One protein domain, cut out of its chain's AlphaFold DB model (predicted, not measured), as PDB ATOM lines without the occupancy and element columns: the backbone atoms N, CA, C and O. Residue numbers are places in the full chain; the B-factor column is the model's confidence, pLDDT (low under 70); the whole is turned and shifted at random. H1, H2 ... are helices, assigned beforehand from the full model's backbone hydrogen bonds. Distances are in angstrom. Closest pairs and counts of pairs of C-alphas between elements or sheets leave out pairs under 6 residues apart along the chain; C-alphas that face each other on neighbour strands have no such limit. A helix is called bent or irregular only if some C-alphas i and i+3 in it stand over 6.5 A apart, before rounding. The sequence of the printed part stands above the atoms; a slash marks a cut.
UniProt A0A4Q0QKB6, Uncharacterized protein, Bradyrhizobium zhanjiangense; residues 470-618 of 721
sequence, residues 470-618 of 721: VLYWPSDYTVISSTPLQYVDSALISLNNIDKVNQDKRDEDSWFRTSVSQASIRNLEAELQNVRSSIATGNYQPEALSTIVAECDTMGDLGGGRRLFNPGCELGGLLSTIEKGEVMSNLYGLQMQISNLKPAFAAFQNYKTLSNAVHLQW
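This is residues 470 to 618 of the 721 residues of an uncharacterized protein of Bradyrhizobium zhanjiangense (UniProt A0A4Q0QKB6). The model is a long up-and-down bundle of four helices, H1b, H3, H4 and H6, in which the pair H1b and H6 runs side by side and the hairpin of H3 and H4 packs along it, only loosely closed between H4 and H6. At one end residues 470 to 475 of H1 and 612 to 618 of H6 stick out past the hairpin; short H2 lies at the opposite end. The printed part has 149 residues with six named helices, H1 to H6 in chain order, and no named strand: the class is all helix. It is only just compact, close to loose, with a radius of gyration of the C-alphas of 17.3 A, and spans 60 by 29 by 23 A.

H1, residues 470 to 503, begins with C-alpha 470 at (6.648, 7.037, -54.339). By its hydrogen bonds it was assigned as one helix, but it is bent: C-alphas 480 and 483 are 7.0 A apart. Its arms are H1a, residues 470 to 480, 16.2 A long, and H1b, residues 483 to 503, 30.8 A. H2, residues 507 to 515, is irregular, with C-alphas 508 and 511 7.6 A apart. H3 holds residues 518 to 536, 27.0 A, H4 residues 544 to 555, 16.3 A, and H5 residues 573 to 577. H6, residues 582 to 618, 51.2 A, ends with C-alpha 618 at (14.530, 6.136, -67.706).

In the bundle each helix or arm runs against the one before it. H1b touches H3 at a shallow tilt of 27 degrees, closest at the C-alphas of Val 488 and Leu 528, 6.2 A. H3 and H4 are a helical hairpin, closest at the C-alphas of Ser 520 and Met 555, 5.1 A. H1b touches H6, closest at the C-alphas of Ala 491 and Leu 590, 5.1 A. H4 and H6 only just touch, with 3 pairs of C-alphas within 8 A, the closest Leu 545 and Lys 598 at 7.4 A. H3 and H6 are apart. H1a only just touches H6, with 3 such pairs, the closest Ile 480 and Phe 604 at 6.0 A. H2 touches H1b at its residues 501 to 502 alone, closest at the C-alphas of Asn 502 and Arg 513, 6.8 A. H5 touches no helix. In H1b, H3 and H4 every O i to N i+4 pair is within hydrogen-bond range; the counts are 5 of 7 in H1a, 32 of 33 in H6, 2 of 5 in H2, beside 4 of 6 O i to N i+3 pairs, and 0 of 1 in H5, beside 2 of 2.

The two C-alphas farthest apart, those of Asp 507 and Trp 618, are 60.7 A apart. The printed part has no cut. The link from H4 to H5, residues 556 to 572, is long; in it residues 565 to 566 pair antiparallel with 570 to 571. The mean pLDDT of the printed part is 71.2, and 55 residues are under 70, among them 470 to 484 and 599 to 618.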
ATOM      1  N   VAL A 470       7.005   7.373 -55.732       48.16
ATOM      2  CA  VAL A 470       6.648   7.037 -54.339       48.16
ATOM      3  C   VAL A 470       7.173   5.660 -53.920       48.16
ATOM      4  O   VAL A 470       7.427   5.443 -52.740       48.16
ATOM      5  N   LEU A 471       7.358   4.735 -54.865       46.81
ATOM      6  CA  LEU A 471       7.809   3.372 -54.578       46.81
ATOM      7  C   LEU A 471       9.314   3.153 -54.815       46.81
ATOM      8  O   LEU A 471       9.912   2.300 -54.160       46.81
ATOM      9  N   TYR A 472       9.940   3.938 -55.697       50.94
ATOM     10  CA  TYR A 472      11.391   3.951 -55.900       50.94
ATOM     11  C   TYR A 472      12.116   4.532 -54.681       50.94
ATOM     12  O   TYR A 472      13.047   3.914 -54.172       50.94
ATOM     13  N   TRP A 473      11.646   5.668 -54.157       51.12
ATOM     14  CA  TRP A 473      12.306   6.387 -53.061       51.12
ATOM     15  C   TRP A 473      12.535   5.547 -51.777       51.12
ATOM     16  O   TRP A 473      13.649   5.551 -51.252       51.12
ATOM     17  N   PRO A 474      11.562   4.755 -51.275       47.03
ATOM     18  CA  PRO A 474      11.764   3.902 -50.098       47.03
ATOM     19  C   PRO A 474      12.680   2.696 -50.354       47.03
ATOM     20  O   PRO A 474      13.388   2.249 -49.449       47.03
ATOM     21  N   SER A 475      12.666   2.156 -51.578       50.06
ATOM     22  CA  SER A 475      13.556   1.063 -51.992       50.06
ATOM     23  C   SER A 475      15.002   1.543 -52.132       50.06
ATOM     24  O   SER A 475      15.926   0.828 -51.751       50.06
ATOM     25  N   ASP A 476      15.191   2.750 -52.662       53.25
ATOM     26  CA  ASP A 476      16.483   3.420 -52.776       53.25
ATOM     27  C   ASP A 476      17.082   3.629 -51.383       53.25
ATOM     28  O   ASP A 476      18.162   3.127 -51.076       53.25
ATOM     29  N   TYR A 477      16.298   4.226 -50.482       56.00
ATOM     30  CA  TYR A 477      16.687   4.458 -49.094       56.00
ATOM     31  C   TYR A 477      17.072   3.170 -48.339       56.00
ATOM     32  O   TYR A 477      18.073   3.147 -47.617       56.00
ATOM     33  N   THR A 478      16.333   2.072 -48.519       55.94
ATOM     34  CA  THR A 478      16.600   0.819 -47.786       55.94
ATOM     35  C   THR A 478      17.828   0.054 -48.292       55.94
ATOM     36  O   THR A 478      18.589  -0.509 -47.495       55.94
ATOM     37  N   VAL A 479      18.063   0.042 -49.606       55.22
ATOM     38  CA  VAL A 479      19.203  -0.666 -50.214       55.22
ATOM     39  C   VAL A 479      20.499   0.135 -50.077       55.22
ATOM     40  O   VAL A 479      21.543  -0.446 -49.791       55.22
ATOM     41  N   ILE A 480      20.430   1.457 -50.254       56.09
ATOM     42  CA  ILE A 480      21.598   2.344 -50.214       56.09
ATOM     43  C   ILE A 480      22.018   2.670 -48.785       56.09
ATOM     44  O   ILE A 480      23.210   2.667 -48.486       56.09
ATOM     45  N   SER A 481      21.054   2.964 -47.914       61.19
ATOM     46  CA  SER A 481      21.355   3.549 -46.608       61.19
ATOM     47  C   SER A 481      21.135   2.552 -45.479       61.19
ATOM     48  O   SER A 481      22.076   2.236 -44.759       61.19
ATOM     49  N   SER A 482      19.924   2.006 -45.316       64.69
ATOM     50  CA  SER A 482      19.596   1.284 -44.076       64.69
ATOM     51  C   SER A 482      20.349  -0.039 -43.908       64.69
ATOM     52  O   SER A 482      20.832  -0.327 -42.817       64.69
ATOM     53  N   THR A 483      20.455  -0.852 -44.963       65.19
ATOM     54  CA  THR A 483      21.032  -2.207 -44.860       65.19
ATOM     55  C   THR A 483      22.553  -2.185 -44.638       65.19
ATOM     56  O   THR A 483      23.022  -2.840 -43.708       65.19
ATOM     57  N   PRO A 484      23.351  -1.409 -45.403       67.56
ATOM     58  CA  PRO A 484      24.784  -1.270 -45.140       67.56
ATOM     59  C   PRO A 484      25.074  -0.631 -43.776       67.56
ATOM     60  O   PRO A 484      25.961  -1.096 -43.064       67.56
ATOM     61  N   LEU A 485      24.295   0.384 -43.377       74.75
ATOM     62  CA  LEU A 485      24.462   1.070 -42.093       74.75
ATOM     63  C   LEU A 485      24.222   0.133 -40.900       74.75
ATOM     64  O   LEU A 485      24.986   0.172 -39.943       74.75
ATOM     65  N   GLN A 486      23.228  -0.759 -40.976       75.50
ATOM     66  CA  GLN A 486      22.965  -1.760 -39.933       75.50
ATOM     67  C   GLN A 486      24.142  -2.717 -39.716       75.50
ATOM     68  O   GLN A 486      24.464  -3.047 -38.571       75.50
ATOM     69  N   TYR A 487      24.802  -3.154 -40.792       75.31
ATOM     70  CA  TYR A 487      25.980  -4.018 -40.696       75.31
ATOM     71  C   TYR A 487      27.190  -3.275 -40.116       75.31
ATOM     72  O   TYR A 487      27.893  -3.831 -39.274       75.31
ATOM     73  N   VAL A 488      27.394  -2.010 -40.499       80.94
ATOM     74  CA  VAL A 488      28.456  -1.157 -39.936       80.94
ATOM     75  C   VAL A 488      28.222  -0.884 -38.449       80.94
ATOM     76  O   VAL A 488      29.133  -1.073 -37.647       80.94
ATOM     77  N   ASP A 489      27.002  -0.513 -38.055       81.12
ATOM     78  CA  ASP A 489      26.642  -0.281 -36.651       81.12
ATOM     79  C   ASP A 489      26.834  -1.556 -35.810       81.12
ATOM     80  O   ASP A 489      27.384  -1.505 -34.710       81.12
ATOM     81  N   SER A 490      26.459  -2.718 -36.349       79.44
ATOM     82  CA  SER A 490      26.645  -4.013 -35.679       79.44
ATOM     83  C   SER A 490      28.124  -4.411 -35.553       79.44
ATOM     84  O   SER A 490      28.527  -5.001 -34.545       79.44
ATOM     85  N   ALA A 491      28.953  -4.075 -36.546       80.12
ATOM     86  CA  ALA A 491      30.401  -4.279 -36.496       80.12
ATOM     87  C   ALA A 491      31.064  -3.367 -35.447       80.12
ATOM     88  O   ALA A 491      31.870  -3.842 -34.648       80.12
ATOM     89  N   LEU A 492      30.662  -2.093 -35.377       84.62
ATOM     90  CA  LEU A 492      31.123  -1.144 -34.355       84.62
ATOM     91  C   LEU A 492      30.731  -1.583 -32.937       84.62
ATOM     92  O   LEU A 492      31.542  -1.487 -32.018       84.62
ATOM     93  N   ILE A 493      29.520  -2.119 -32.751       83.69
ATOM     94  CA  ILE A 493      29.098  -2.702 -31.467       83.69
ATOM     95  C   ILE A 493      29.999  -3.886 -31.089       83.69
ATOM     96  O   ILE A 493      30.429  -3.983 -29.939       83.69
ATOM     97  N   SER A 494      30.323  -4.755 -32.050       83.44
ATOM     98  CA  SER A 494      31.196  -5.914 -31.818       83.44
ATOM     99  C   SER A 494      32.615  -5.486 -31.422       83.44
ATOM    100  O   SER A 494      33.176  -6.049 -30.486       83.44
ATOM    101  N   LEU A 495      33.169  -4.448 -32.060       83.88
ATOM    102  CA  LEU A 495      34.475  -3.876 -31.698       83.88
ATOM    103  C   LEU A 495      34.475  -3.224 -30.313       83.88
ATOM    104  O   LEU A 495      35.383  -3.470 -29.525       83.88
ATOM    105  N   ASN A 496      33.435  -2.460 -29.978       85.12
ATOM    106  CA  ASN A 496      33.299  -1.848 -28.656       85.12
ATOM    107  C   ASN A 496      33.200  -2.912 -27.547       85.12
ATOM    108  O   ASN A 496      33.769  -2.760 -26.469       85.12
ATOM    109  N   ASN A 497      32.512  -4.027 -27.808       83.69
ATOM    110  CA  ASN A 497      32.466  -5.143 -26.867       83.69
ATOM    111  C   ASN A 497      33.838  -5.820 -26.709       83.69
ATOM    112  O   ASN A 497      34.212  -6.154 -25.589       83.69
ATOM    113  N   ILE A 498      34.610  -5.970 -27.793       81.38
ATOM    114  CA  ILE A 498      35.994  -6.469 -27.728       81.38
ATOM    115  C   ILE A 498      36.865  -5.539 -26.873       81.38
ATOM    116  O   ILE A 498      37.607  -6.023 -26.019       81.38
ATOM    117  N   ASP A 499      36.753  -4.219 -27.051       81.31
ATOM    118  CA  ASP A 499      37.525  -3.242 -26.274       81.31
ATOM    119  C   ASP A 499      37.153  -3.260 -24.782       81.31
ATOM    120  O   ASP A 499      38.033  -3.281 -23.921       81.31
ATOM    121  N   LYS A 500      35.862  -3.374 -24.446       81.44
ATOM    122  CA  LYS A 500      35.406  -3.522 -23.051       81.44
ATOM    123  C   LYS A 500      35.968  -4.772 -22.381       81.44
ATOM    124  O   LYS A 500      36.509  -4.688 -21.283       81.44
ATOM    125  N   VAL A 501      35.892  -5.922 -23.051       79.00
ATOM    126  CA  VAL A 501      36.427  -7.180 -22.503       79.00
ATOM    127  C   VAL A 501      37.955  -7.109 -22.353       79.00
ATOM    128  O   VAL A 501      38.520  -7.624 -21.387       79.00
ATOM    129  N   ASN A 502      38.637  -6.402 -23.260       74.12
ATOM    130  CA  ASN A 502      40.071  -6.138 -23.173       74.12
ATOM    131  C   ASN A 502      40.429  -5.267 -21.946       74.12
ATOM    132  O   ASN A 502      41.382  -5.572 -21.221       74.12
ATOM    133  N   GLN A 503      39.636  -4.227 -21.666       78.50
ATOM    134  CA  GLN A 503      39.804  -3.336 -20.509       78.50
ATOM    135  C   GLN A 503      39.505  -4.017 -19.164       78.50
ATOM    136  O   GLN A 503      40.192  -3.731 -18.181       78.50
ATOM    137  N   ASP A 504      38.560  -4.964 -19.132       78.12
ATOM    138  CA  ASP A 504      38.200  -5.760 -17.946       78.12
ATOM    139  C   ASP A 504      39.325  -6.705 -17.476       78.12
ATOM    140  O   ASP A 504      39.239  -7.303 -16.404       78.12
ATOM    141  N   LYS A 505      40.402  -6.845 -18.263       74.94
ATOM    142  CA  LYS A 505      41.617  -7.613 -17.938       74.94
ATOM    143  C   LYS A 505      41.398  -9.088 -17.575       74.94
ATOM    144  O   LYS A 505      42.288  -9.693 -16.982       74.94
ATOM    145  N   ARG A 506      40.292  -9.707 -17.998       73.19
ATOM    146  CA  ARG A 506      40.003 -11.128 -17.724       73.19
ATOM    147  C   ARG A 506      41.128 -12.040 -18.225       73.19
ATOM    148  O   ARG A 506      41.732 -11.762 -19.270       73.19
ATOM    149  N   ASP A 507      41.425 -13.094 -17.468       68.56
ATOM    150  CA  ASP A 507      42.549 -14.003 -17.737       68.56
ATOM    151  C   ASP A 507      42.312 -14.867 -18.987       68.56
ATOM    152  O   ASP A 507      43.239 -15.086 -19.771       68.56
ATOM    153  N   GLU A 508      41.055 -15.255 -19.225       69.19
ATOM    154  CA  GLU A 508      40.600 -16.071 -20.365       69.19
ATOM    155  C   GLU A 508      40.849 -15.401 -21.732       69.19
ATOM    156  O   GLU A 508      41.025 -16.079 -22.741       69.19
ATOM    157  N   ASP A 509      40.951 -14.068 -21.765       73.06
ATOM    158  CA  ASP A 509      41.153 -13.273 -22.984       73.06
ATOM    159  C   ASP A 509      42.559 -12.635 -23.063       73.06
ATOM    160  O   ASP A 509      42.842 -11.793 -23.918       73.06
ATOM    161  N   SER A 510      43.479 -13.036 -22.175       72.19
ATOM    162  CA  SER A 510      44.854 -12.509 -22.127       72.19
ATOM    163  C   SER A 510      45.632 -12.727 -23.432       72.19
ATOM    164  O   SER A 510      46.398 -11.850 -23.841       72.19
ATOM    165  N   TRP A 511      45.367 -13.838 -24.129       75.88
ATOM    166  CA  TRP A 511      45.962 -14.181 -25.424       75.88
ATOM    167  C   TRP A 511      45.681 -13.127 -26.504       75.88
ATOM    168  O   TRP A 511      46.539 -12.868 -27.353       75.88
ATOM    169  N   PHE A 512      44.501 -12.501 -26.472       77.06
ATOM    170  CA  PHE A 512      44.098 -11.485 -27.439       77.06
ATOM    171  C   PHE A 512      44.901 -10.199 -27.227       77.06
ATOM    172  O   PHE A 512      45.401  -9.605 -28.182       77.06
ATOM    173  N   ARG A 513      45.122  -9.817 -25.963       74.06
ATOM    174  CA  ARG A 513      45.878  -8.609 -25.588       74.06
ATOM    175  C   ARG A 513      47.340  -8.671 -26.005       74.06
ATOM    176  O   ARG A 513      47.917  -7.652 -26.371       74.06
ATOM    177  N   THR A 514      47.944  -9.853 -25.907       73.00
ATOM    178  CA  THR A 514      49.372 -10.049 -26.184       73.00
ATOM    179  C   THR A 514      49.671 -10.269 -27.660       73.00
ATOM    180  O   THR A 514      50.799 -10.035 -28.079       73.00
ATOM    181  N   SER A 515      48.690 -10.745 -28.429       74.00
ATOM    182  CA  SER A 515      48.928 -11.250 -29.786       74.00
ATOM    183  C   SER A 515      48.322 -10.367 -30.879       74.00
ATOM    184  O   SER A 515      48.799 -10.414 -32.006       74.00
ATOM    185  N   VAL A 516      47.298  -9.561 -30.573       78.12
ATOM    186  CA  VAL A 516      46.587  -8.746 -31.572       78.12
ATOM    187  C   VAL A 516      47.047  -7.293 -31.555       78.12
ATOM    188  O   VAL A 516      47.155  -6.659 -30.503       78.12
ATOM    189  N   SER A 517      47.264  -6.740 -32.750       79.19
ATOM    190  CA  SER A 517      47.596  -5.329 -32.953       79.19
ATOM    191  C   SER A 517      46.452  -4.414 -32.500       79.19
ATOM    192  O   SER A 517      45.431  -4.268 -33.172       79.19
ATOM    193  N   GLN A 518      46.654  -3.725 -31.374       79.31
ATOM    194  CA  GLN A 518      45.721  -2.706 -30.876       79.31
ATOM    195  C   GLN A 518      45.602  -1.505 -31.828       79.31
ATOM    196  O   GLN A 518      44.570  -0.838 -31.862       79.31
ATOM    197  N   ALA A 519      46.644  -1.236 -32.623       80.06
ATOM    198  CA  ALA A 519      46.603  -0.208 -33.658       80.06
ATOM    199  C   ALA A 519      45.616  -0.582 -34.776       80.06
ATOM    200  O   ALA A 519      44.824   0.257 -35.189       80.06
ATOM    201  N   SER A 520      45.595  -1.850 -35.193       77.81
ATOM    202  CA  SER A 520      44.696  -2.343 -36.245       77.81
ATOM    203  C   SER A 520      43.229  -2.360 -35.802       77.81
ATOM    204  O   SER A 520      42.352  -2.050 -36.598       77.81
ATOM    205  N   ILE A 521      42.949  -2.628 -34.520       81.06
ATOM    206  CA  ILE A 521      41.589  -2.512 -33.956       81.06
ATOM    207  C   ILE A 521      41.086  -1.064 -34.046       81.06
ATOM    208  O   ILE A 521      39.973  -0.824 -34.509       81.06
ATOM    209  N   ARG A 522      41.919  -0.088 -33.655       83.12
ATOM    210  CA  ARG A 522      41.570   1.343 -33.718       83.12
ATOM    211  C   ARG A 522      41.418   1.841 -35.153       83.12
ATOM    212  O   ARG A 522      40.510   2.621 -35.422       83.12
ATOM    213  N   ASN A 523      42.272   1.385 -36.067       86.00
ATOM    214  CA  ASN A 523      42.172   1.724 -37.486       86.00
ATOM    215  C   ASN A 523      40.896   1.142 -38.111       86.00
ATOM    216  O   ASN A 523      40.185   1.851 -38.819       86.00
ATOM    217  N   LEU A 524      40.559  -0.114 -37.799       85.00
ATOM    218  CA  LEU A 524      39.325  -0.753 -38.258       85.00
ATOM    219  C   LEU A 524      38.078  -0.038 -37.718       85.00
ATOM    220  O   LEU A 524      37.118   0.171 -38.458       85.00
ATOM    221  N   GLU A 525      38.089   0.370 -36.447       87.75
ATOM    222  CA  GLU A 525      37.008   1.165 -35.861       87.75
ATOM    223  C   GLU A 525      36.877   2.532 -36.544       87.75
ATOM    224  O   GLU A 525      35.773   2.920 -36.930       87.75
ATOM    225  N   ALA A 526      37.992   3.242 -36.743       87.00
ATOM    226  CA  ALA A 526      38.012   4.536 -37.416       87.00
ATOM    227  C   ALA A 526      37.460   4.437 -38.846       87.00
ATOM    228  O   ALA A 526      36.652   5.276 -39.248       87.00
ATOM    229  N   GLU A 527      37.814   3.388 -39.591       86.06
ATOM    230  CA  GLU A 527      37.291   3.198 -40.943       86.06
ATOM    231  C   GLU A 527      35.820   2.793 -40.971       86.06
ATOM    232  O   GLU A 527      35.058   3.288 -41.802       86.06
ATOM    233  N   LEU A 528      35.358   1.976 -40.024       86.69
ATOM    234  CA  LEU A 528      33.928   1.701 -39.887       86.69
ATOM    235  C   LEU A 528      33.139   2.968 -39.516       86.69
ATOM    236  O   LEU A 528      32.052   3.182 -40.049       86.69
ATOM    237  N   GLN A 529      33.679   3.851 -38.668       88.19
ATOM    238  CA  GLN A 529      33.066   5.149 -38.356       88.19
ATOM    239  C   GLN A 529      33.058   6.097 -39.567       88.19
ATOM    240  O   GLN A 529      32.056   6.773 -39.821       88.19
ATOM    241  N   ASN A 530      34.136   6.113 -40.350       85.88
ATOM    242  CA  ASN A 530      34.239   6.884 -41.587       85.88
ATOM    243  C   ASN A 530      33.213   6.406 -42.629       85.88
ATOM    244  O   ASN A 530      32.472   7.203 -43.210       85.88
ATOM    245  N   VAL A 531      33.076   5.089 -42.792       83.25
ATOM    246  CA  VAL A 531      32.066   4.472 -43.656       83.25
ATOM    247  C   VAL A 531      30.651   4.745 -43.155       83.25
ATOM    248  O   VAL A 531      29.788   5.092 -43.958       83.25
ATOM    249  N   ARG A 532      30.405   4.678 -41.842       85.94
ATOM    250  CA  ARG A 532      29.119   5.045 -41.230       85.94
ATOM    251  C   ARG A 532      28.719   6.480 -41.579       85.94
ATOM    252  O   ARG A 532      27.600   6.715 -42.028       85.94
ATOM    253  N   SER A 533      29.646   7.425 -41.407       84.12
ATOM    254  CA  SER A 533      29.453   8.837 -41.755       84.12
ATOM    255  C   SER A 533      29.214   9.021 -43.257       84.12
ATOM    256  O   SER A 533      28.290   9.724 -43.671       84.12
ATOM    257  N   SER A 534      29.985   8.320 -44.086       79.94
ATOM    258  CA  SER A 534      29.881   8.371 -45.547       79.94
ATOM    259  C   SER A 534      28.554   7.807 -46.064       79.94
ATOM    260  O   SER A 534      27.969   8.366 -46.989       79.94
ATOM    261  N   ILE A 535      28.035   6.739 -45.450       74.75
ATOM    262  CA  ILE A 535      26.711   6.179 -45.765       74.75
ATOM    263  C   ILE A 535      25.609   7.141 -45.303       74.75
ATOM    264  O   ILE A 535      24.695   7.426 -46.073       74.75
ATOM    265  N   ALA A 536      25.712   7.698 -44.090       74.69
ATOM    266  CA  ALA A 536      24.725   8.639 -43.550       74.69
ATOM    267  C   ALA A 536      24.636   9.955 -44.346       74.69
ATOM    268  O   ALA A 536      23.573  10.570 -44.409       74.69
ATOM    269  N   THR A 537      25.740  10.379 -44.967       73.88
ATOM    270  CA  THR A 537      25.828  11.595 -45.794       73.88
ATOM    271  C   THR A 537      25.679  11.335 -47.297       73.88
ATOM    272  O   THR A 537      25.670  12.283 -48.079       73.88
ATOM    273  N   GLY A 538      25.555  10.071 -47.724       63.75
ATOM    274  CA  GLY A 538      25.427   9.679 -49.134       63.75
ATOM    275  C   GLY A 538      26.720   9.758 -49.966       63.75
ATOM    276  O   GLY A 538      26.688   9.481 -51.166       63.75
ATOM    277  N   ASN A 539      27.865  10.083 -49.357       66.88
ATOM    278  CA  ASN A 539      29.166  10.274 -50.015       66.88
ATOM    279  C   ASN A 539      30.083   9.047 -49.876       66.88
ATOM    280  O   ASN A 539      31.206   9.129 -49.387       66.88
ATOM    281  N   TYR A 540      29.607   7.882 -50.317       65.94
ATOM    282  CA  TYR A 540      30.355   6.630 -50.183       65.94
ATOM    283  C   TYR A 540      31.521   6.478 -51.186       65.94
ATOM    284  O   TYR A 540      31.340   6.665 -52.398       65.94
ATOM    285  N   GLN A 541      32.680   6.023 -50.685       69.50
ATOM    286  CA  GLN A 541      33.886   5.708 -51.460       69.50
ATOM    287  C   GLN A 541      34.068   4.186 -51.656       69.50
ATOM    288  O   GLN A 541      34.209   3.462 -50.674       69.50
ATOM    289  N   PRO A 542      34.112   3.674 -52.904       63.25
ATOM    290  CA  PRO A 542      34.313   2.253 -53.229       63.25
ATOM    291  C   PRO A 542      35.496   1.584 -52.524       63.25
ATOM    292  O   PRO A 542      35.395   0.418 -52.146       63.25
ATOM    293  N   GLU A 543      36.572   2.341 -52.328       71.00
ATOM    294  CA  GLU A 543      37.836   1.915 -51.722       71.00
ATOM    295  C   GLU A 543      37.711   1.604 -50.222       71.00
ATOM    296  O   GLU A 543      38.517   0.851 -49.680       71.00
ATOM    297  N   ALA A 544      36.659   2.083 -49.555       74.88
ATOM    298  CA  ALA A 544      36.494   1.890 -48.120       74.88
ATOM    299  C   ALA A 544      36.283   0.414 -47.726       74.88
ATOM    300  O   ALA A 544      36.726  -0.010 -46.661       74.88
ATOM    301  N   LEU A 545      35.677  -0.408 -48.598       77.25
ATOM    302  CA  LEU A 545      35.558  -1.853 -48.359       77.25
ATOM    303  C   LEU A 545      36.923  -2.548 -48.405       77.25
ATOM    304  O   LEU A 545      37.189  -3.415 -47.578       77.25
ATOM    305  N   SER A 546      37.787  -2.177 -49.357       79.62
ATOM    306  CA  SER A 546      39.147  -2.725 -49.418       79.62
ATOM    307  C   SER A 546      39.970  -2.323 -48.199       79.62
ATOM    308  O   SER A 546      40.709  -3.160 -47.692       79.62
ATOM    309  N   THR A 547      39.789  -1.105 -47.681       81.81
ATOM    310  CA  THR A 547      40.466  -0.648 -46.460       81.81
ATOM    311  C   THR A 547      39.967  -1.393 -45.219       81.81
ATOM    312  O   THR A 547      40.782  -1.898 -44.456       81.81
ATOM    313  N   ILE A 548      38.647  -1.576 -45.056       82.62
ATOM    314  CA  ILE A 548      38.067  -2.380 -43.958       82.62
ATOM    315  C   ILE A 548      38.584  -3.824 -43.994       82.62
ATOM    316  O   ILE A 548      38.926  -4.395 -42.959       82.62
ATOM    317  N   VAL A 549      38.645  -4.429 -45.183       83.06
ATOM    318  CA  VAL A 549      39.151  -5.797 -45.348       83.06
ATOM    319  C   VAL A 549      40.649  -5.871 -45.048       83.06
ATOM    320  O   VAL A 549      41.064  -6.787 -44.344       83.06
ATOM    321  N   ALA A 550      41.446  -4.903 -45.506       83.38
ATOM    322  CA  ALA A 550      42.882  -4.856 -45.243       83.38
ATOM    323  C   ALA A 550      43.203  -4.669 -43.750       83.38
ATOM    324  O   ALA A 550      44.096  -5.333 -43.223       83.38
ATOM    325  N   GLU A 551      42.455  -3.818 -43.045       84.00
ATOM    326  CA  GLU A 551      42.616  -3.634 -41.598       84.00
ATOM    327  C   GLU A 551      42.153  -4.866 -40.809       84.00
ATOM    328  O   GLU A 551      42.808  -5.250 -39.840       84.00
ATOM    329  N   CYS A 552      41.096  -5.561 -41.253       82.12
ATOM    330  CA  CYS A 552      40.720  -6.853 -40.669       82.12
ATOM    331  C   CYS A 552      41.804  -7.925 -40.888       82.12
ATOM    332  O   CYS A 552      42.146  -8.652 -39.956       82.12
ATOM    333  N   ASP A 553      42.387  -7.998 -42.088       81.50
ATOM    334  CA  ASP A 553      43.477  -8.931 -42.397       81.50
ATOM    335  C   ASP A 553      44.731  -8.624 -41.559       81.50
ATOM    336  O   ASP A 553      45.385  -9.540 -41.062       81.50
ATOM    337  N   THR A 554      45.026  -7.339 -41.332       81.81
ATOM    338  CA  THR A 554      46.155  -6.875 -40.505       81.81
ATOM    339  C   THR A 554      45.925  -7.155 -39.020       81.81
ATOM    340  O   THR A 554      46.822  -7.640 -38.338       81.81
ATOM    341  N   MET A 555      44.706  -6.929 -38.518       78.50
ATOM    342  CA  MET A 555      44.287  -7.370 -37.181       78.50
ATOM    343  C   MET A 555      44.380  -8.899 -37.044       78.50
ATOM    344  O   MET A 555      44.603  -9.422 -35.952       78.50
ATOM    345  N   GLY A 556      44.213  -9.607 -38.162       71.19
ATOM    346  CA  GLY A 556      44.304 -11.049 -38.265       71.19
ATOM    347  C   GLY A 556      45.716 -11.622 -38.250       71.19
ATOM    348  O   GLY A 556      45.846 -12.814 -37.987       71.19
ATOM    349  N   ASP A 557      46.763 -10.839 -38.512       77.12
ATOM    350  CA  ASP A 557      48.137 -11.339 -38.574       77.12
ATOM    351  C   ASP A 557      48.793 -11.328 -37.187       77.12
ATOM    352  O   ASP A 557      49.098 -10.278 -36.625       77.12
ATOM    353  N   LEU A 558      49.016 -12.520 -36.628       74.38
ATOM    354  CA  LEU A 558      49.662 -12.693 -35.323       74.38
ATOM    355  C   LEU A 558      51.186 -12.866 -35.438       74.38
ATOM    356  O   LEU A 558      51.859 -13.096 -34.431       74.38
ATOM    357  N   GLY A 559      51.739 -12.819 -36.655       67.69
ATOM    358  CA  GLY A 559      53.141 -13.121 -36.921       67.69
ATOM    359  C   GLY A 559      53.471 -14.621 -36.872       67.69
ATOM    360  O   GLY A 559      52.682 -15.474 -36.459       67.69
ATOM    361  N   GLY A 560      54.662 -14.984 -37.363       66.94
ATOM    362  CA  GLY A 560      55.144 -16.377 -37.349       66.94
ATOM    363  C   GLY A 560      54.297 -17.363 -38.172       66.94
ATOM    364  O   GLY A 560      54.301 -18.557 -37.882       66.94
ATOM    365  N   GLY A 561      53.543 -16.872 -39.165       66.50
ATOM    366  CA  GLY A 561      52.646 -17.678 -40.005       66.50
ATOM    367  C   GLY A 561      51.283 -17.995 -39.376       66.50
ATOM    368  O   GLY A 561      50.505 -18.742 -39.967       66.50
ATOM    369  N   ARG A 562      50.974 -17.446 -38.193       71.06
ATOM    370  CA  ARG A 562      49.691 -17.634 -37.501       71.06
ATOM    371  C   ARG A 562      48.729 -16.501 -37.843       71.06
ATOM    372  O   ARG A 562      49.104 -15.336 -37.777       71.06
ATOM    373  N   ARG A 563      47.482 -16.846 -38.173       74.06
ATOM    374  CA  ARG A 563      46.447 -15.874 -38.541       74.06
ATOM    375  C   ARG A 563      45.129 -16.133 -37.811       74.06
ATOM    376  O   ARG A 563      44.638 -17.262 -37.830       74.06
ATOM    377  N   LEU A 564      44.556 -15.093 -37.201       73.06
ATOM    378  CA  LEU A 564      43.160 -15.068 -36.744       73.06
ATOM    379  C   LEU A 564      42.211 -14.928 -37.928       73.06
ATOM    380  O   LEU A 564      41.192 -15.606 -37.959       73.06
ATOM    381  N   PHE A 565      42.567 -14.104 -38.914       79.44
ATOM    382  CA  PHE A 565      41.810 -13.966 -40.151       79.44
ATOM    383  C   PHE A 565      42.681 -14.312 -41.360       79.44
ATOM    384  O   PHE A 565      43.809 -13.844 -41.501       79.44
ATOM    385  N   ASN A 566      42.165 -15.174 -42.227       79.88
ATOM    386  CA  ASN A 566      42.675 -15.381 -43.571       79.88
ATOM    387  C   ASN A 566      42.351 -14.160 -44.450       79.88
ATOM    388  O   ASN A 566      41.388 -13.450 -44.147       79.88
ATOM    389  N   PRO A 567      43.100 -13.957 -45.557       78.44
ATOM    390  CA  PRO A 567      42.875 -12.845 -46.473       78.44
ATOM    391  C   PRO A 567      41.409 -12.722 -46.878       78.44
ATOM    392  O   PRO A 567      40.782 -13.711 -47.264       78.44
ATOM    393  N   GLY A 568      40.869 -11.509 -46.803       74.06
ATOM    394  CA  GLY A 568      39.443 -11.283 -46.975       74.06
ATOM    395  C   GLY A 568      38.641 -11.344 -45.673       74.06
ATOM    396  O   GLY A 568      37.422 -11.478 -45.757       74.06
ATOM    397  N   CYS A 569      39.249 -11.220 -44.493       76.00
ATOM    398  CA  CYS A 569      38.551 -11.266 -43.204       76.00
ATOM    399  C   CYS A 569      37.772 -12.586 -42.994       76.00
ATOM    400  O   CYS A 569      36.662 -12.610 -42.461       76.00
ATOM    401  N   GLU A 570      38.319 -13.707 -43.474       78.12
ATOM    402  CA  GLU A 570      37.755 -15.048 -43.260       78.12
ATOM    403  C   GLU A 570      38.349 -15.671 -41.997       78.12
ATOM    404  O   GLU A 570      39.512 -15.445 -41.696       78.12
ATOM    405  N   LEU A 571      37.600 -16.470 -41.237       70.12
ATOM    406  CA  LEU A 571      38.123 -17.059 -39.996       70.12
ATOM    407  C   LEU A 571      39.321 -17.981 -40.285       70.12
ATOM    408  O   LEU A 571      39.222 -18.937 -41.057       70.12
ATOM    409  N   GLY A 572      40.453 -17.702 -39.645       69.94
ATOM    410  CA  GLY A 572      41.654 -18.525 -39.700       69.94
ATOM    411  C   GLY A 572      41.507 -19.799 -38.867       69.94
ATOM    412  O   GLY A 572      40.853 -19.813 -37.823       69.94
ATOM    413  N   GLY A 573      42.160 -20.885 -39.296       65.06
ATOM    414  CA  GLY A 573      42.084 -22.192 -38.621       65.06
ATOM    415  C   GLY A 573      42.551 -22.177 -37.158       65.06
ATOM    416  O   GLY A 573      42.128 -23.021 -36.371       65.06
ATOM    417  N   LEU A 574      43.356 -21.182 -36.770       65.94
ATOM    418  CA  LEU A 574      43.865 -20.987 -35.411       65.94
ATOM    419  C   LEU A 574      42.759 -20.670 -34.387       65.94
ATOM    420  O   LEU A 574      42.887 -21.007 -33.215       65.94
ATOM    421  N   LEU A 575      41.650 -20.060 -34.814       61.81
ATOM    422  CA  LEU A 575      40.532 -19.732 -33.920       61.81
ATOM    423  C   LEU A 575      39.828 -20.984 -33.379       61.81
ATOM    424  O   LEU A 575      39.263 -20.950 -32.292       61.81
ATOM    425  N   SER A 576      39.902 -22.109 -34.102       61.78
ATOM    426  CA  SER A 576      39.307 -23.383 -33.669       61.78
ATOM    427  C   SER A 576      40.066 -24.058 -32.517       61.78
ATOM    428  O   SER A 576      39.532 -24.967 -31.883       61.78
ATOM    429  N   THR A 577      41.297 -23.609 -32.243       63.75
ATOM    430  CA  THR A 577      42.210 -24.180 -31.240       63.75
ATOM    431  C   THR A 577      42.351 -23.322 -29.977       63.75
ATOM    432  O   THR A 577      43.104 -23.694 -29.083       63.75
ATOM    433  N   ILE A 578      41.665 -22.176 -29.903       67.38
ATOM    434  CA  ILE A 578      41.721 -21.223 -28.782       67.38
ATOM    435  C   ILE A 578      40.479 -21.407 -27.895       67.38
ATOM    436  O   ILE A 578      39.380 -21.662 -28.391       67.38
ATOM    437  N   GLU A 579      40.655 -21.302 -26.578       62.34
ATOM    438  CA  GLU A 579      39.588 -21.465 -25.585       62.34
ATOM    439  C   GLU A 579      38.503 -20.375 -25.736       62.34
ATOM    440  O   GLU A 579      38.784 -19.231 -26.102       62.34
ATOM    441  N   LYS A 580      37.227 -20.738 -25.534       63.34
ATOM    442  CA  LYS A 580      36.075 -19.877 -25.859       63.34
ATOM    443  C   LYS A 580      35.840 -18.796 -24.792       63.34
ATOM    444  O   LYS A 580      34.988 -18.980 -23.930       63.34
ATOM    445  N   GLY A 581      36.548 -17.672 -24.897       67.56
ATOM    446  CA  GLY A 581      36.282 -16.445 -24.130       67.56
ATOM    447  C   GLY A 581      35.227 -15.522 -24.765       67.56
ATOM    448  O   GLY A 581      34.768 -15.740 -25.893       67.56
ATOM    449  N   GLU A 582      34.843 -14.453 -24.061       75.38
ATOM    450  CA  GLU A 582      33.833 -13.478 -24.517       75.38
ATOM    451  C   GLU A 582      34.320 -12.672 -25.740       75.38
ATOM    452  O   GLU A 582      33.527 -12.315 -26.620       75.38
ATOM    453  N   VAL A 583      35.640 -12.475 -25.881       78.62
ATOM    454  CA  VAL A 583      36.252 -11.879 -27.084       78.62
ATOM    455  C   VAL A 583      35.987 -12.732 -28.323       78.62
ATOM    456  O   VAL A 583      35.699 -12.197 -29.393       78.62
ATOM    457  N   MET A 584      36.005 -14.059 -28.184       77.44
ATOM    458  CA  MET A 584      35.815 -14.980 -29.303       77.44
ATOM    459  C   MET A 584      34.424 -14.827 -29.934       77.44
ATOM    460  O   MET A 584      34.297 -14.744 -31.155       77.44
ATOM    461  N   SER A 585      33.373 -14.716 -29.113       78.75
ATOM    462  CA  SER A 585      31.999 -14.500 -29.594       78.75
ATOM    463  C   SER A 585      31.860 -13.184 -30.364       78.75
ATOM    464  O   SER A 585      31.187 -13.129 -31.395       78.75
ATOM    465  N   ASN A 586      32.521 -12.125 -29.894       81.31
ATOM    466  CA  ASN A 586      32.494 -10.827 -30.562       81.31
ATOM    467  C   ASN A 586      33.345 -10.813 -31.846       81.31
ATOM    468  O   ASN A 586      32.964 -10.142 -32.801       81.31
ATOM    469  N   LEU A 587      34.425 -11.602 -31.928       79.75
ATOM    470  CA  LEU A 587      35.197 -11.799 -33.164       79.75
ATOM    471  C   LEU A 587      34.395 -12.554 -34.235       79.75
ATOM    472  O   LEU A 587      34.423 -12.163 -35.402       79.75
ATOM    473  N   TYR A 588      33.627 -13.582 -33.851       78.06
ATOM    474  CA  TYR A 588      32.678 -14.242 -34.758       78.06
ATOM    475  C   TYR A 588      31.578 -13.283 -35.228       78.06
ATOM    476  O   TYR A 588      31.249 -13.253 -36.413       78.06
ATOM    477  N   GLY A 589      31.035 -12.471 -34.313       78.75
ATOM    478  CA  GLY A 589      30.067 -11.426 -34.640       78.75
ATOM    479  C   GLY A 589      30.629 -10.428 -35.653       78.75
ATOM    480  O   GLY A 589      30.026 -10.216 -36.703       78.75
ATOM    481  N   LEU A 590      31.818  -9.887 -35.385       81.19
ATOM    482  CA  LEU A 590      32.518  -8.946 -36.256       81.19
ATOM    483  C   LEU A 590      32.767  -9.533 -37.651       81.19
ATOM    484  O   LEU A 590      32.440  -8.897 -38.654       81.19
ATOM    485  N   GLN A 591      33.277 -10.764 -37.726       82.62
ATOM    486  CA  GLN A 591      33.533 -11.439 -38.995       82.62
ATOM    487  C   GLN A 591      32.251 -11.678 -39.795       82.62
ATOM    488  O   GLN A 591      32.225 -11.436 -41.002       82.62
ATOM    489  N   MET A 592      31.169 -12.094 -39.135       77.62
ATOM    490  CA  MET A 592      29.873 -12.274 -39.784       77.62
ATOM    491  C   MET A 592      29.359 -10.952 -40.369       77.62
ATOM    492  O   MET A 592      28.894 -10.931 -41.510       77.62
ATOM    493  N   GLN A 593      29.482  -9.840 -39.634       79.94
ATOM    494  CA  GLN A 593      29.066  -8.529 -40.137       79.94
ATOM    495  C   GLN A 593      29.924  -8.070 -41.319       79.94
ATOM    496  O   GLN A 593      29.367  -7.658 -42.332       79.94
ATOM    497  N   ILE A 594      31.254  -8.211 -41.253       78.12
ATOM    498  CA  ILE A 594      32.160  -7.844 -42.358       78.12
ATOM    499  C   ILE A 594      31.926  -8.740 -43.587       78.12
ATOM    500  O   ILE A 594      31.911  -8.261 -44.723       78.12
ATOM    501  N   SER A 595      31.658 -10.032 -43.385       75.75
ATOM    502  CA  SER A 595      31.308 -10.968 -44.458       75.75
ATOM    503  C   SER A 595      29.973 -10.615 -45.124       75.75
ATOM    504  O   SER A 595      29.858 -10.741 -46.341       75.75
ATOM    505  N   ASN A 596      28.984 -10.140 -44.361       73.31
ATOM    506  CA  ASN A 596      27.694  -9.665 -44.882       73.31
ATOM    507  C   ASN A 596      27.782  -8.258 -45.500       73.31
ATOM    508  O   ASN A 596      26.997  -7.919 -46.392       73.31
ATOM    509  N   LEU A 597      28.775  -7.466 -45.090       74.38
ATOM    510  CA  LEU A 597      29.086  -6.157 -45.651       74.38
ATOM    511  C   LEU A 597      29.509  -6.269 -47.122       74.38
ATOM    512  O   LEU A 597      29.043  -5.501 -47.960       74.38
ATOM    513  N   LYS A 598      30.330  -7.272 -47.466       72.88
ATOM    514  CA  LYS A 598      30.826  -7.504 -48.835       72.88
ATOM    515  C   LYS A 598      29.713  -7.608 -49.897       72.88
ATOM    516  O   LYS A 598      29.744  -6.822 -50.847       72.88
ATOM    517  N   PRO A 599      28.722  -8.519 -49.794       63.59
ATOM    518  CA  PRO A 599      27.644  -8.610 -50.773       63.59
ATOM    519  C   PRO A 599      26.711  -7.395 -50.731       63.59
ATOM    520  O   PRO A 599      26.198  -7.009 -51.779       63.59
ATOM    521  N   ALA A 600      26.515  -6.754 -49.570       64.56
ATOM    522  CA  ALA A 600      25.728  -5.523 -49.465       64.56
ATOM    523  C   ALA A 600      26.390  -4.353 -50.215       64.56
ATOM    524  O   ALA A 600      25.720  -3.598 -50.915       64.56
ATOM    525  N   PHE A 601      27.715  -4.249 -50.146       67.62
ATOM    526  CA  PHE A 601      28.496  -3.226 -50.838       67.62
ATOM    527  C   PHE A 601      28.632  -3.513 -52.336       67.62
ATOM    528  O   PHE A 601      28.542  -2.596 -53.152       67.62
ATOM    529  N   ALA A 602      28.765  -4.784 -52.723       62.88
ATOM    530  CA  ALA A 602      28.675  -5.189 -54.123       62.88
ATOM    531  C   ALA A 602      27.280  -4.882 -54.702       62.88
ATOM    532  O   ALA A 602      27.162  -4.364 -55.813       62.88
ATOM    533  N   ALA A 603      26.210  -5.135 -53.937       57.16
ATOM    534  CA  ALA A 603      24.852  -4.749 -54.308       57.16
ATOM    535  C   ALA A 603      24.710  -3.224 -54.424       57.16
ATOM    536  O   ALA A 603      24.102  -2.756 -55.382       57.16
ATOM    537  N   PHE A 604      25.330  -2.453 -53.527       60.62
ATOM    538  CA  PHE A 604      25.355  -0.994 -53.578       60.62
ATOM    539  C   PHE A 604      26.075  -0.447 -54.821       60.62
ATOM    540  O   PHE A 604      25.541   0.425 -55.502       60.62
ATOM    541  N   GLN A 605      27.246  -0.981 -55.182       59.31
ATOM    542  CA  GLN A 605      27.955  -0.578 -56.406       59.31
ATOM    543  C   GLN A 605      27.149  -0.899 -57.669       59.31
ATOM    544  O   GLN A 605      27.030  -0.052 -58.560       59.31
ATOM    545  N   ASN A 606      26.543  -2.087 -57.712       54.25
ATOM    546  CA  ASN A 606      25.626  -2.495 -58.775       54.25
ATOM    547  C   ASN A 606      24.365  -1.620 -58.816       54.25
ATOM    548  O   ASN A 606      23.809  -1.377 -59.882       54.25
ATOM    549  N   TYR A 607      23.913  -1.125 -57.663       49.44
ATOM    550  CA  TYR A 607      22.766  -0.235 -57.552       49.44
ATOM    551  C   TYR A 607      23.115   1.207 -57.945       49.44
ATOM    552  O   TYR A 607      22.310   1.853 -58.593       49.44
ATOM    553  N   LYS A 608      24.315   1.721 -57.651       51.94
ATOM    554  CA  LYS A 608      24.780   3.049 -58.100       51.94
ATOM    555  C   LYS A 608      24.984   3.092 -59.616       51.94
ATOM    556  O   LYS A 608      24.585   4.052 -60.270       51.94
ATOM    557  N   THR A 609      25.544   2.027 -60.192       50.81
ATOM    558  CA  THR A 609      25.605   1.853 -61.653       50.81
ATOM    559  C   THR A 609      24.216   1.683 -62.258       50.81
ATOM    560  O   THR A 609      23.950   2.281 -63.295       50.81
ATOM    561  N   LEU A 610      23.305   0.959 -61.596       44.53
ATOM    562  CA  LEU A 610      21.904   0.871 -62.007       44.53
ATOM    563  C   LEU A 610      21.173   2.210 -61.880       44.53
ATOM    564  O   LEU A 610      20.433   2.536 -62.782       44.53
ATOM    565  N   SER A 611      21.374   2.992 -60.823       45.12
ATOM    566  CA  SER A 611      20.761   4.307 -60.609       45.12
ATOM    567  C   SER A 611      21.250   5.294 -61.660       45.12
ATOM    568  O   SER A 611      20.436   5.970 -62.275       45.12
ATOM    569  N   ASN A 612      22.545   5.283 -61.989       46.31
ATOM    570  CA  ASN A 612      23.083   6.043 -63.117       46.31
ATOM    571  C   ASN A 612      22.523   5.549 -64.459       46.31
ATOM    572  O   ASN A 612      22.121   6.362 -65.291       46.31
ATOM    573  N   ALA A 613      22.442   4.233 -64.672       40.88
ATOM    574  CA  ALA A 613      21.852   3.653 -65.877       40.88
ATOM    575  C   ALA A 613      20.356   3.973 -65.982       40.88
ATOM    576  O   ALA A 613      19.884   4.315 -67.054       40.88
ATOM    577  N   VAL A 614      19.617   3.943 -64.877       42.69
ATOM    578  CA  VAL A 614      18.214   4.339 -64.780       42.69
ATOM    579  C   VAL A 614      18.108   5.837 -65.030       42.69
ATOM    580  O   VAL A 614      17.336   6.222 -65.884       42.69
ATOM    581  N   HIS A 615      18.932   6.702 -64.445       44.19
ATOM    582  CA  HIS A 615      18.912   8.138 -64.746       44.19
ATOM    583  C   HIS A 615      19.135   8.439 -66.238       44.19
ATOM    584  O   HIS A 615      18.473   9.313 -66.797       44.19
ATOM    585  N   LEU A 616      20.029   7.690 -66.892       40.38
ATOM    586  CA  LEU A 616      20.332   7.809 -68.322       40.38
ATOM    587  C   LEU A 616      19.281   7.151 -69.231       40.38
ATOM    588  O   LEU A 616      19.088   7.588 -70.363       40.38
ATOM    589  N   GLN A 617      18.602   6.100 -68.769       41.56
ATOM    590  CA  GLN A 617      17.739   5.256 -69.607       41.56
ATOM    591  C   GLN A 617      16.263   5.323 -69.261       41.56
ATOM    592  O   GLN A 617      15.441   4.893 -70.060       41.56
ATOM    593  N   TRP A 618      15.903   5.888 -68.117       45.09
ATOM    594  CA  TRP A 618      14.530   6.136 -67.706       45.09
ATOM    595  C   TRP A 618      13.774   6.995 -68.717       45.09
ATOM    596  O   TRP A 618      12.648   6.619 -69.040       45.09
TER     597      TRP A 618